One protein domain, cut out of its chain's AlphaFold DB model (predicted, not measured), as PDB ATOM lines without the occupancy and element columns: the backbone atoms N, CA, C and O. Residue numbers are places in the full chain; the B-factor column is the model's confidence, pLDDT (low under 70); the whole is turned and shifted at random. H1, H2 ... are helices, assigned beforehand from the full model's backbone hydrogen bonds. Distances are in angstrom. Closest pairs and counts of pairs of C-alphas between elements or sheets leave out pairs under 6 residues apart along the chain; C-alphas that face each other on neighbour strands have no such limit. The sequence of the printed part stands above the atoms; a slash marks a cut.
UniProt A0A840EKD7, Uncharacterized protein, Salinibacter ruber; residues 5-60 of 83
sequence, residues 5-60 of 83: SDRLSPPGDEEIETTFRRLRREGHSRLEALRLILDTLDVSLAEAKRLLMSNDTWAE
ATOM      1  N   SER A   5      10.777  -2.854-114.025       51.59
ATOM      2  CA  SER A   5      11.875  -3.751-114.399       51.59
ATOM      3  C   SER A   5      13.142  -3.626-113.539       51.59
ATOM      4  O   SER A   5      13.855  -4.612-113.365       51.59
ATOM      5  N   ASP A   6      13.419  -2.448-112.970       52.50
ATOM      6  CA  ASP A   6      14.603  -2.213-112.126       52.50
ATOM      7  C   ASP A   6      14.451  -2.876-110.747       52.50
ATOM      8  O   ASP A   6      15.420  -3.333-110.149       52.50
ATOM      9  N   ARG A   7      13.205  -3.025-110.269       56.44
ATOM     10  CA  ARG A   7      12.914  -3.788-109.049       56.44
ATOM     11  C   ARG A   7      12.989  -5.286-109.262       56.44
ATOM     12  O   ARG A   7      13.241  -5.983-108.293       56.44
ATOM     13  N   LEU A   8      12.734  -5.784-110.467       60.06
ATOM     14  CA  LEU A   8      12.633  -7.222-110.735       60.06
ATOM     15  C   LEU A   8      13.991  -7.897-110.925       60.06
ATOM     16  O   LEU A   8      14.094  -9.095-110.684       60.06
ATOM     17  N   SER A   9      15.029  -7.138-111.277       56.62
ATOM     18  CA  SER A   9      16.370  -7.689-111.459       56.62
ATOM     19  C   SER A   9      17.017  -7.960-110.093       56.62
ATOM     20  O   SER A   9      17.221  -7.013-109.327       56.62
ATOM     21  N   PRO A  10      17.314  -9.219-109.718       58.56
ATOM     22  CA  PRO A  10      18.166  -9.478-108.568       58.56
ATOM     23  C   PRO A  10      19.526  -8.784-108.772       58.56
ATOM     24  O   PRO A  10      20.066  -8.817-109.882       58.56
ATOM     25  N   PRO A  11      20.094  -8.141-107.736       61.62
ATOM     26  CA  PRO A  11      21.490  -7.722-107.762       61.62
ATOM     27  C   PRO A  11      22.369  -8.923-108.135       61.62
ATOM     28  O   PRO A  11      22.104 -10.030-107.676       61.62
ATOM     29  N   GLY A  12      23.416  -8.713-108.940       59.44
ATOM     30  CA  GLY A  12      24.251  -9.805-109.471       59.44
ATOM     31  C   GLY A  12      24.896 -10.715-108.415       59.44
ATOM     32  O   GLY A  12      25.251 -11.843-108.739       59.44
ATOM     33  N   ASP A  13      24.985 -10.252-107.165       64.56
ATOM     34  CA  ASP A  13      25.522 -10.997-106.018       64.56
ATOM     35  C   ASP A  13      24.432 -11.513-105.047       64.56
ATOM     36  O   ASP A  13      24.746 -12.013-103.966       64.56
ATOM     37  N   GLU A  14      23.140 -11.364-105.364       72.00
ATOM     38  CA  GLU A  14      22.053 -11.821-104.491       72.00
ATOM     39  C   GLU A  14      21.892 -13.347-104.561       72.00
ATOM     40  O   GLU A  14      21.753 -13.941-105.631       72.00
ATOM     41  N   GLU A  15      21.867 -14.001-103.397       81.31
ATOM     42  CA  GLU A  15      21.567 -15.429-103.316       81.31
ATOM     43  C   GLU A  15      20.165 -15.734-103.863       81.31
ATOM     44  O   GLU A  15      19.176 -15.100-103.482       81.31
ATOM     45  N   ILE A  16      20.055 -16.794-104.669       78.50
ATOM     46  CA  ILE A  16      18.799 -17.243-105.294       78.50
ATOM     47  C   ILE A  16      17.668 -17.420-104.259       78.50
ATOM     48  O   ILE A  16      16.513 -17.081-104.530       78.50
ATOM     49  N   GLU A  17      17.971 -17.917-103.053       81.06
ATOM     50  CA  GLU A  17      16.982 -18.071-101.974       81.06
ATOM     51  C   GLU A  17      16.393 -16.723-101.527       81.06
ATOM     52  O   GLU A  17      15.189 -16.602-101.269       81.06
ATOM     53  N   THR A  18      17.230 -15.690-101.445       85.56
ATOM     54  CA  THR A  18      16.820 -14.340-101.051       85.56
ATOM     55  C   THR A  18      15.896 -13.736-102.103       85.56
ATOM     56  O   THR A  18      14.818 -13.244-101.747       85.56
ATOM     57  N   THR A  19      16.213 -13.916-103.385       85.44
ATOM     58  CA  THR A  19      15.342 -13.518-104.497       85.44
ATOM     59  C   THR A  19      13.993 -14.252-104.455       85.44
ATOM     60  O   THR A  19      12.942 -13.613-104.532       85.44
ATOM     61  N   PHE A  20      13.961 -15.572-104.219       85.75
ATOM     62  CA  PHE A  20      12.697 -16.315-104.057       85.75
ATOM     63  C   PHE A  20      11.859 -15.826-102.869       85.75
ATOM     64  O   PHE A  20      10.630 -15.740-102.972       85.75
ATOM     65  N   ARG A  21      12.497 -15.511-101.732       87.19
ATOM     66  CA  ARG A  21      11.805 -14.955-100.558       87.19
ATOM     67  C   ARG A  21      11.205 -13.587-100.862       87.19
ATOM     68  O   ARG A  21      10.083 -13.326-100.427       87.19
ATOM     69  N   ARG A  22      11.913 -12.740-101.615       89.19
ATOM     70  CA  ARG A  22      11.406 -11.435-102.057       89.19
ATOM     71  C   ARG A  22      10.194 -11.595-102.975       89.19
ATOM     72  O   ARG A  22       9.127 -11.082-102.650       89.19
ATOM     73  N   LEU A  23      10.311 -12.419-104.015       88.94
ATOM     74  CA  LEU A  23       9.241 -12.666-104.989       88.94
ATOM     75  C   LEU A  23       7.975 -13.246-104.337       88.94
ATOM     76  O   LEU A  23       6.862 -12.851-104.674       88.94
ATOM     77  N   ARG A  24       8.120 -14.123-103.334       88.44
ATOM     78  CA  ARG A  24       6.971 -14.604-102.545       88.44
ATOM     79  C   ARG A  24       6.269 -13.494-101.768       88.44
ATOM     80  O   ARG A  24       5.046 -13.516-101.673       88.44
ATOM     81  N   ARG A  25       7.020 -12.557-101.179       91.12
ATOM     82  CA  ARG A  25       6.444 -11.403-100.463       91.12
ATOM     83  C   ARG A  25       5.723 -10.455-101.418       91.12
ATOM     84  O   ARG A  25       4.730  -9.857-101.027       91.12
ATOM     85  N   GLU A  26       6.201 -10.365-102.654       90.69
ATOM     86  CA  GLU A  26       5.578  -9.612-103.748       90.69
ATOM     87  C   GLU A  26       4.340 -10.324-104.339       90.69
ATOM     88  O   GLU A  26       3.630  -9.750-105.156       90.69
ATOM     89  N   GLY A  27       4.028 -11.546-103.885       93.12
ATOM     90  CA  GLY A  27       2.834 -12.295-104.286       93.12
ATOM     91  C   GLY A  27       3.034 -13.216-105.489       93.12
ATOM     92  O   GLY A  27       2.077 -13.855-105.923       93.12
ATOM     93  N   HIS A  28       4.260 -13.343-106.003       91.75
ATOM     94  CA  HIS A  28       4.548 -14.247-107.108       91.75
ATOM     95  C   HIS A  28       4.454 -15.709-106.672       91.75
ATOM     96  O   HIS A  28       4.981 -16.132-105.634       91.75
ATOM     97  N   SER A  29       3.826 -16.521-107.520       90.75
ATOM     98  CA  SER A  29       3.872 -17.968-107.376       90.75
ATOM     99  C   SER A  29       5.292 -18.486-107.607       90.75
ATOM    100  O   SER A  29       6.126 -17.869-108.272       90.75
ATOM    101  N   ARG A  30       5.576 -19.686-107.095       87.00
ATOM    102  CA  ARG A  30       6.888 -20.329-107.275       87.00
ATOM    103  C   ARG A  30       7.271 -20.479-108.751       87.00
ATOM    104  O   ARG A  30       8.442 -20.351-109.093       87.00
ATOM    105  N   LEU A  31       6.294 -20.779-109.604       90.88
ATOM    106  CA  LEU A  31       6.502 -20.957-111.038       90.88
ATOM    107  C   LEU A  31       6.825 -19.624-111.727       90.88
ATOM    108  O   LEU A  31       7.724 -19.576-112.560       90.88
ATOM    109  N   GLU A  32       6.115 -18.553-111.374       88.94
ATOM    110  CA  GLU A  32       6.386 -17.206-111.893       88.94
ATOM    111  C   GLU A  32       7.762 -16.716-111.454       88.94
ATOM    112  O   GLU A  32       8.531 -16.248-112.286       88.94
ATOM    113  N   ALA A  33       8.112 -16.929-110.184       89.12
ATOM    114  CA  ALA A  33       9.429 -16.593-109.663       89.12
ATOM    115  C   ALA A  33      10.556 -17.335-110.400       89.12
ATOM    116  O   ALA A  33      11.549 -16.727-110.785       89.12
ATOM    117  N   LEU A  34      10.381 -18.636-110.668       88.06
ATOM    118  CA  LEU A  34      11.333 -19.415-111.469       88.06
ATOM    119  C   LEU A  34      11.501 -18.852-112.882       88.06
ATOM    120  O   LEU A  34      12.620 -18.788-113.377       88.06
ATOM    121  N   ARG A  35      10.400 -18.467-113.535       87.94
ATOM    122  CA  ARG A  35      10.448 -17.896-114.887       87.94
ATOM    123  C   ARG A  35      11.188 -16.563-114.903       87.94
ATOM    124  O   ARG A  35      12.044 -16.395-115.755       87.94
ATOM    125  N   LEU A  36      10.906 -15.679-113.947       87.56
ATOM    126  CA  LEU A  36      11.586 -14.387-113.811       87.56
ATOM    127  C   LEU A  36      13.091 -14.550-113.590       87.56
ATOM    128  O   LEU A  36      13.884 -13.870-114.231       87.56
ATOM    129  N   ILE A  37      13.492 -15.478-112.718       85.69
ATOM    130  CA  ILE A  37      14.910 -15.739-112.449       85.69
ATOM    131  C   ILE A  37      15.613 -16.264-113.705       85.69
ATOM    132  O   ILE A  37      16.681 -15.777-114.052       85.69
ATOM    133  N   LEU A  38      15.013 -17.231-114.407       87.50
ATOM    134  CA  LEU A  38      15.583 -17.780-115.641       87.50
ATOM    135  C   LEU A  38      15.696 -16.731-116.754       87.50
ATOM    136  O   LEU A  38      16.709 -16.695-117.443       87.50
ATOM    137  N   ASP A  39      14.683 -15.875-116.888       87.56
ATOM    138  CA  ASP A  39      14.666 -14.763-117.842       87.56
ATOM    139  C   ASP A  39      15.758 -13.731-117.523       87.56
ATOM    140  O   ASP A  39      16.521 -13.342-118.399       87.56
ATOM    141  N   THR A  40      15.916 -13.368-116.244       85.44
ATOM    142  CA  THR A  40      16.966 -12.428-115.806       85.44
ATOM    143  C   THR A  40      18.369 -12.982-116.062       85.44
ATOM    144  O   THR A  40      19.276 -12.242-116.431       85.44
ATOM    145  N   LEU A  41      18.561 -14.286-115.859       83.25
ATOM    146  CA  LEU A  41      19.844 -14.946-116.096       83.25
ATOM    147  C   LEU A  41      20.118 -15.205-117.586       83.25
ATOM    148  O   LEU A  41      21.215 -15.650-117.907       83.25
ATOM    149  N   ASP A  42      19.150 -14.949-118.471       85.94
ATOM    150  CA  ASP A  42      19.189 -15.316-119.892       85.94
ATOM    151  C   ASP A  42      19.495 -16.815-120.104       85.94
ATOM    152  O   ASP A  42      20.241 -17.227-120.991       85.94
ATOM    153  N   VAL A  43      18.928 -17.666-119.236       84.75
ATOM    154  CA  VAL A  43      19.131 -19.121-119.261       84.75
ATOM    155  C   VAL A  43      17.805 -19.831-119.484       84.75
ATOM    156  O   VAL A  43      16.830 -19.658-118.752       84.75
ATOM    157  N   SER A  44      17.773 -20.738-120.460       87.31
ATOM    158  CA  SER A  44      16.589 -21.567-120.681       87.31
ATOM    159  C   SER A  44      16.378 -22.580-119.545       87.31
ATOM    160  O   SER A  44      17.324 -23.115-118.969       87.31
ATOM    161  N   LEU A  45      15.124 -22.954-119.262       84.19
ATOM    162  CA  LEU A  45      14.827 -24.005-118.272       84.19
ATOM    163  C   LEU A  45      15.536 -25.334-118.599       84.19
ATOM    164  O   LEU A  45      15.912 -26.076-117.695       84.19
ATOM    165  N   ALA A  46      15.684 -25.657-119.885       85.50
ATOM    166  CA  ALA A  46      16.377 -26.865-120.327       85.50
ATOM    167  C   ALA A  46      17.874 -26.810-119.993       85.50
ATOM    168  O   ALA A  46      18.448 -27.803-119.551       85.50
ATOM    169  N   GLU A  47      18.482 -25.643-120.161       84.56
ATOM    170  CA  GLU A  47      19.889 -25.395-119.872       84.56
ATOM    171  C   GLU A  47      20.159 -25.344-118.373       84.56
ATOM    172  O   GLU A  47      21.049 -26.042-117.901       84.56
ATOM    173  N   ALA A  48      19.298 -24.683-117.597       83.31
ATOM    174  CA  ALA A  48      19.340 -24.739-116.139       83.31
ATOM    175  C   ALA A  48      19.237 -26.184-115.619       83.31
ATOM    176  O   ALA A  48      20.006 -26.592-114.753       83.31
ATOM    177  N   LYS A  49      18.333 -27.002-116.180       83.50
ATOM    178  CA  LYS A  49      18.229 -28.433-115.838       83.50
ATOM    179  C   LYS A  49      19.481 -29.216-116.220       83.50
ATOM    180  O   LYS A  49      19.904 -30.070-115.449       83.50
ATOM    181  N   ARG A  50      20.071 -28.943-117.387       84.44
ATOM    182  CA  ARG A  50      21.333 -29.567-117.802       84.44
ATOM    183  C   ARG A  50      22.463 -29.203-116.849       84.44
ATOM    184  O   ARG A  50      23.147 -30.107-116.390       84.44
ATOM    185  N   LEU A  51      22.620 -27.929-116.504       80.19
ATOM    186  CA  LEU A  51      23.631 -27.458-115.556       80.19
ATOM    187  C   LEU A  51      23.450 -28.088-114.172       80.19
ATOM    188  O   LEU A  51      24.434 -28.496-113.562       80.19
ATOM    189  N   LEU A  52      22.201 -28.234-113.721       77.19
ATOM    190  CA  LEU A  52      21.853 -28.911-112.471       77.19
ATOM    191  C   LEU A  52      22.244 -30.393-112.480       77.19
ATOM    192  O   LEU A  52      22.766 -30.893-111.496       77.19
ATOM    193  N   MET A  53      21.976 -31.096-113.584       77.62
ATOM    194  CA  MET A  53      22.307 -32.518-113.740       77.62
ATOM    195  C   MET A  53      23.798 -32.768-113.970       77.62
ATOM    196  O   MET A  53      24.253 -33.890-113.776       77.62
ATOM    197  N   SER A  54      24.534 -31.751-114.422       73.00
ATOM    198  CA  SER A  54      25.966 -31.842-114.735       73.00
ATOM    199  C   SER A  54      26.854 -31.435-113.556       73.00
ATOM    200  O   SER A  54      28.053 -31.682-113.597       73.00
ATOM    201  N   ASN A  55      26.289 -30.786-112.533       64.50
ATOM    202  CA  ASN A  55      26.985 -30.435-111.301       64.50
ATOM    203  C   ASN A  55      26.687 -31.488-110.224       64.50
ATOM    204  O   ASN A  55      25.556 -31.593-109.746       64.50
ATOM    205  N   ASP A  56      27.718 -32.228-109.805       60.81
ATOM    206  CA  ASP A  56      27.664 -33.254-108.745       60.81
ATOM    207  C   ASP A  56      27.245 -32.711-107.361       60.81
ATOM    208  O   ASP A  56      26.952 -33.472-106.440       60.81
ATOM    209  N   THR A  57      27.128 -31.391-107.213       57.41
ATOM    210  CA  THR A  57      26.801 -30.693-105.961       57.41
ATOM    211  C   THR A  57      25.466 -31.132-105.344       57.41
ATOM    212  O   THR A  57      25.288 -31.046-104.132       57.41
ATOM    213  N   TRP A  58      24.518 -31.641-106.141       53.72
ATOM    214  CA  TRP A  58      23.246 -32.164-105.618       53.72
ATOM    215  C   TRP A  58      23.325 -33.598-105.102       53.72
ATOM    216  O   TRP A  58      22.517 -33.966-104.245       53.72
ATOM    217  N   ALA A  59      24.264 -34.405-105.602       56.09
ATOM    218  CA  ALA A  59      24.514 -35.734-105.056       56.09
ATOM    219  C   ALA A  59      25.088 -35.616-103.635       56.09
ATOM    220  O   ALA A  59      24.623 -36.312-102.733       56.09
ATOM    221  N   GLU A  60      25.999 -34.663-103.419       52.19
ATOM    222  CA  GLU A  60      26.561 -34.360-102.098       52.19
ATOM    223  C   GLU A  60      25.518 -33.743-101.151       52.19
ATOM    224  O   GLU A  60      25.323 -34.254-100.052       52.19
TER     225      GLU A  60
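What this domain is: This is residues 5 to 60 of the 83 residues of an uncharacterized protein of Salinibacter ruber (UniProt A0A840EKD7). Two helices, H2 and H3, packed on each other at a steep tilt, make the core of a small all-helix domain, and from it an arm made of residues 49 to 60, with most of H4 and the short H5, sticks out. At the other end of the printed part, the short H1 lies near H3. The printed part has 56 residues, with five named helices in the order H1 to H5 and no named strand. It is only just compact, close to loose, with a radius of gyration of the C-alphas of 12.2 A and spans of 32 by 22 by 22 A.

Where its parts are: H1, residues 5 to 8, begins at C-alpha 5 (11.875, -3.751, -114.399). H2, residues 16 to 25, is 14.5 A long from first to last C-alpha. H3, residues 30 to 40, is the longest at 15.4 A and begins at C-alpha 30 (6.888, -20.329, -107.275). H4, residues 45 to 54, measures 14.1 A. H5, residues 57 to 60, ends at C-alpha 60 (26.561, -34.360, -102.098).

How they stand to each other: H1 is close to H3 but not clearly touching, the closest C-alphas being those of Leu 8 and Leu 36, 7.9 A apart. H1 and H2 are apart. H2 and H3 touch, closest at the C-alphas of Leu 23 and Ala 33, 6.1 A apart, and run opposite ways at a steep tilt of 54 degrees. H3 and H4 are close but not clearly touching, with the C-alphas of Leu 38 and Leu 45 closest at 6.8 A, and stand about perpendicular at 89 degrees. H2 and H4 are apart. In H2, H3 and H4 every O i to N i+4 pair is within hydrogen-bond range; H1 and H5 are too short for such a pair, and the one O i to N i+3 pair is within range in H1 but not in H5.

The domain as a whole: The C-alphas of Ser 5 and Glu 60 are the two farthest apart, at 36.1 A. The printed part has no cut and no long link. The mean pLDDT of the printed part is 78.0, and residues 5 to 13 and 55 to 60 are under 70.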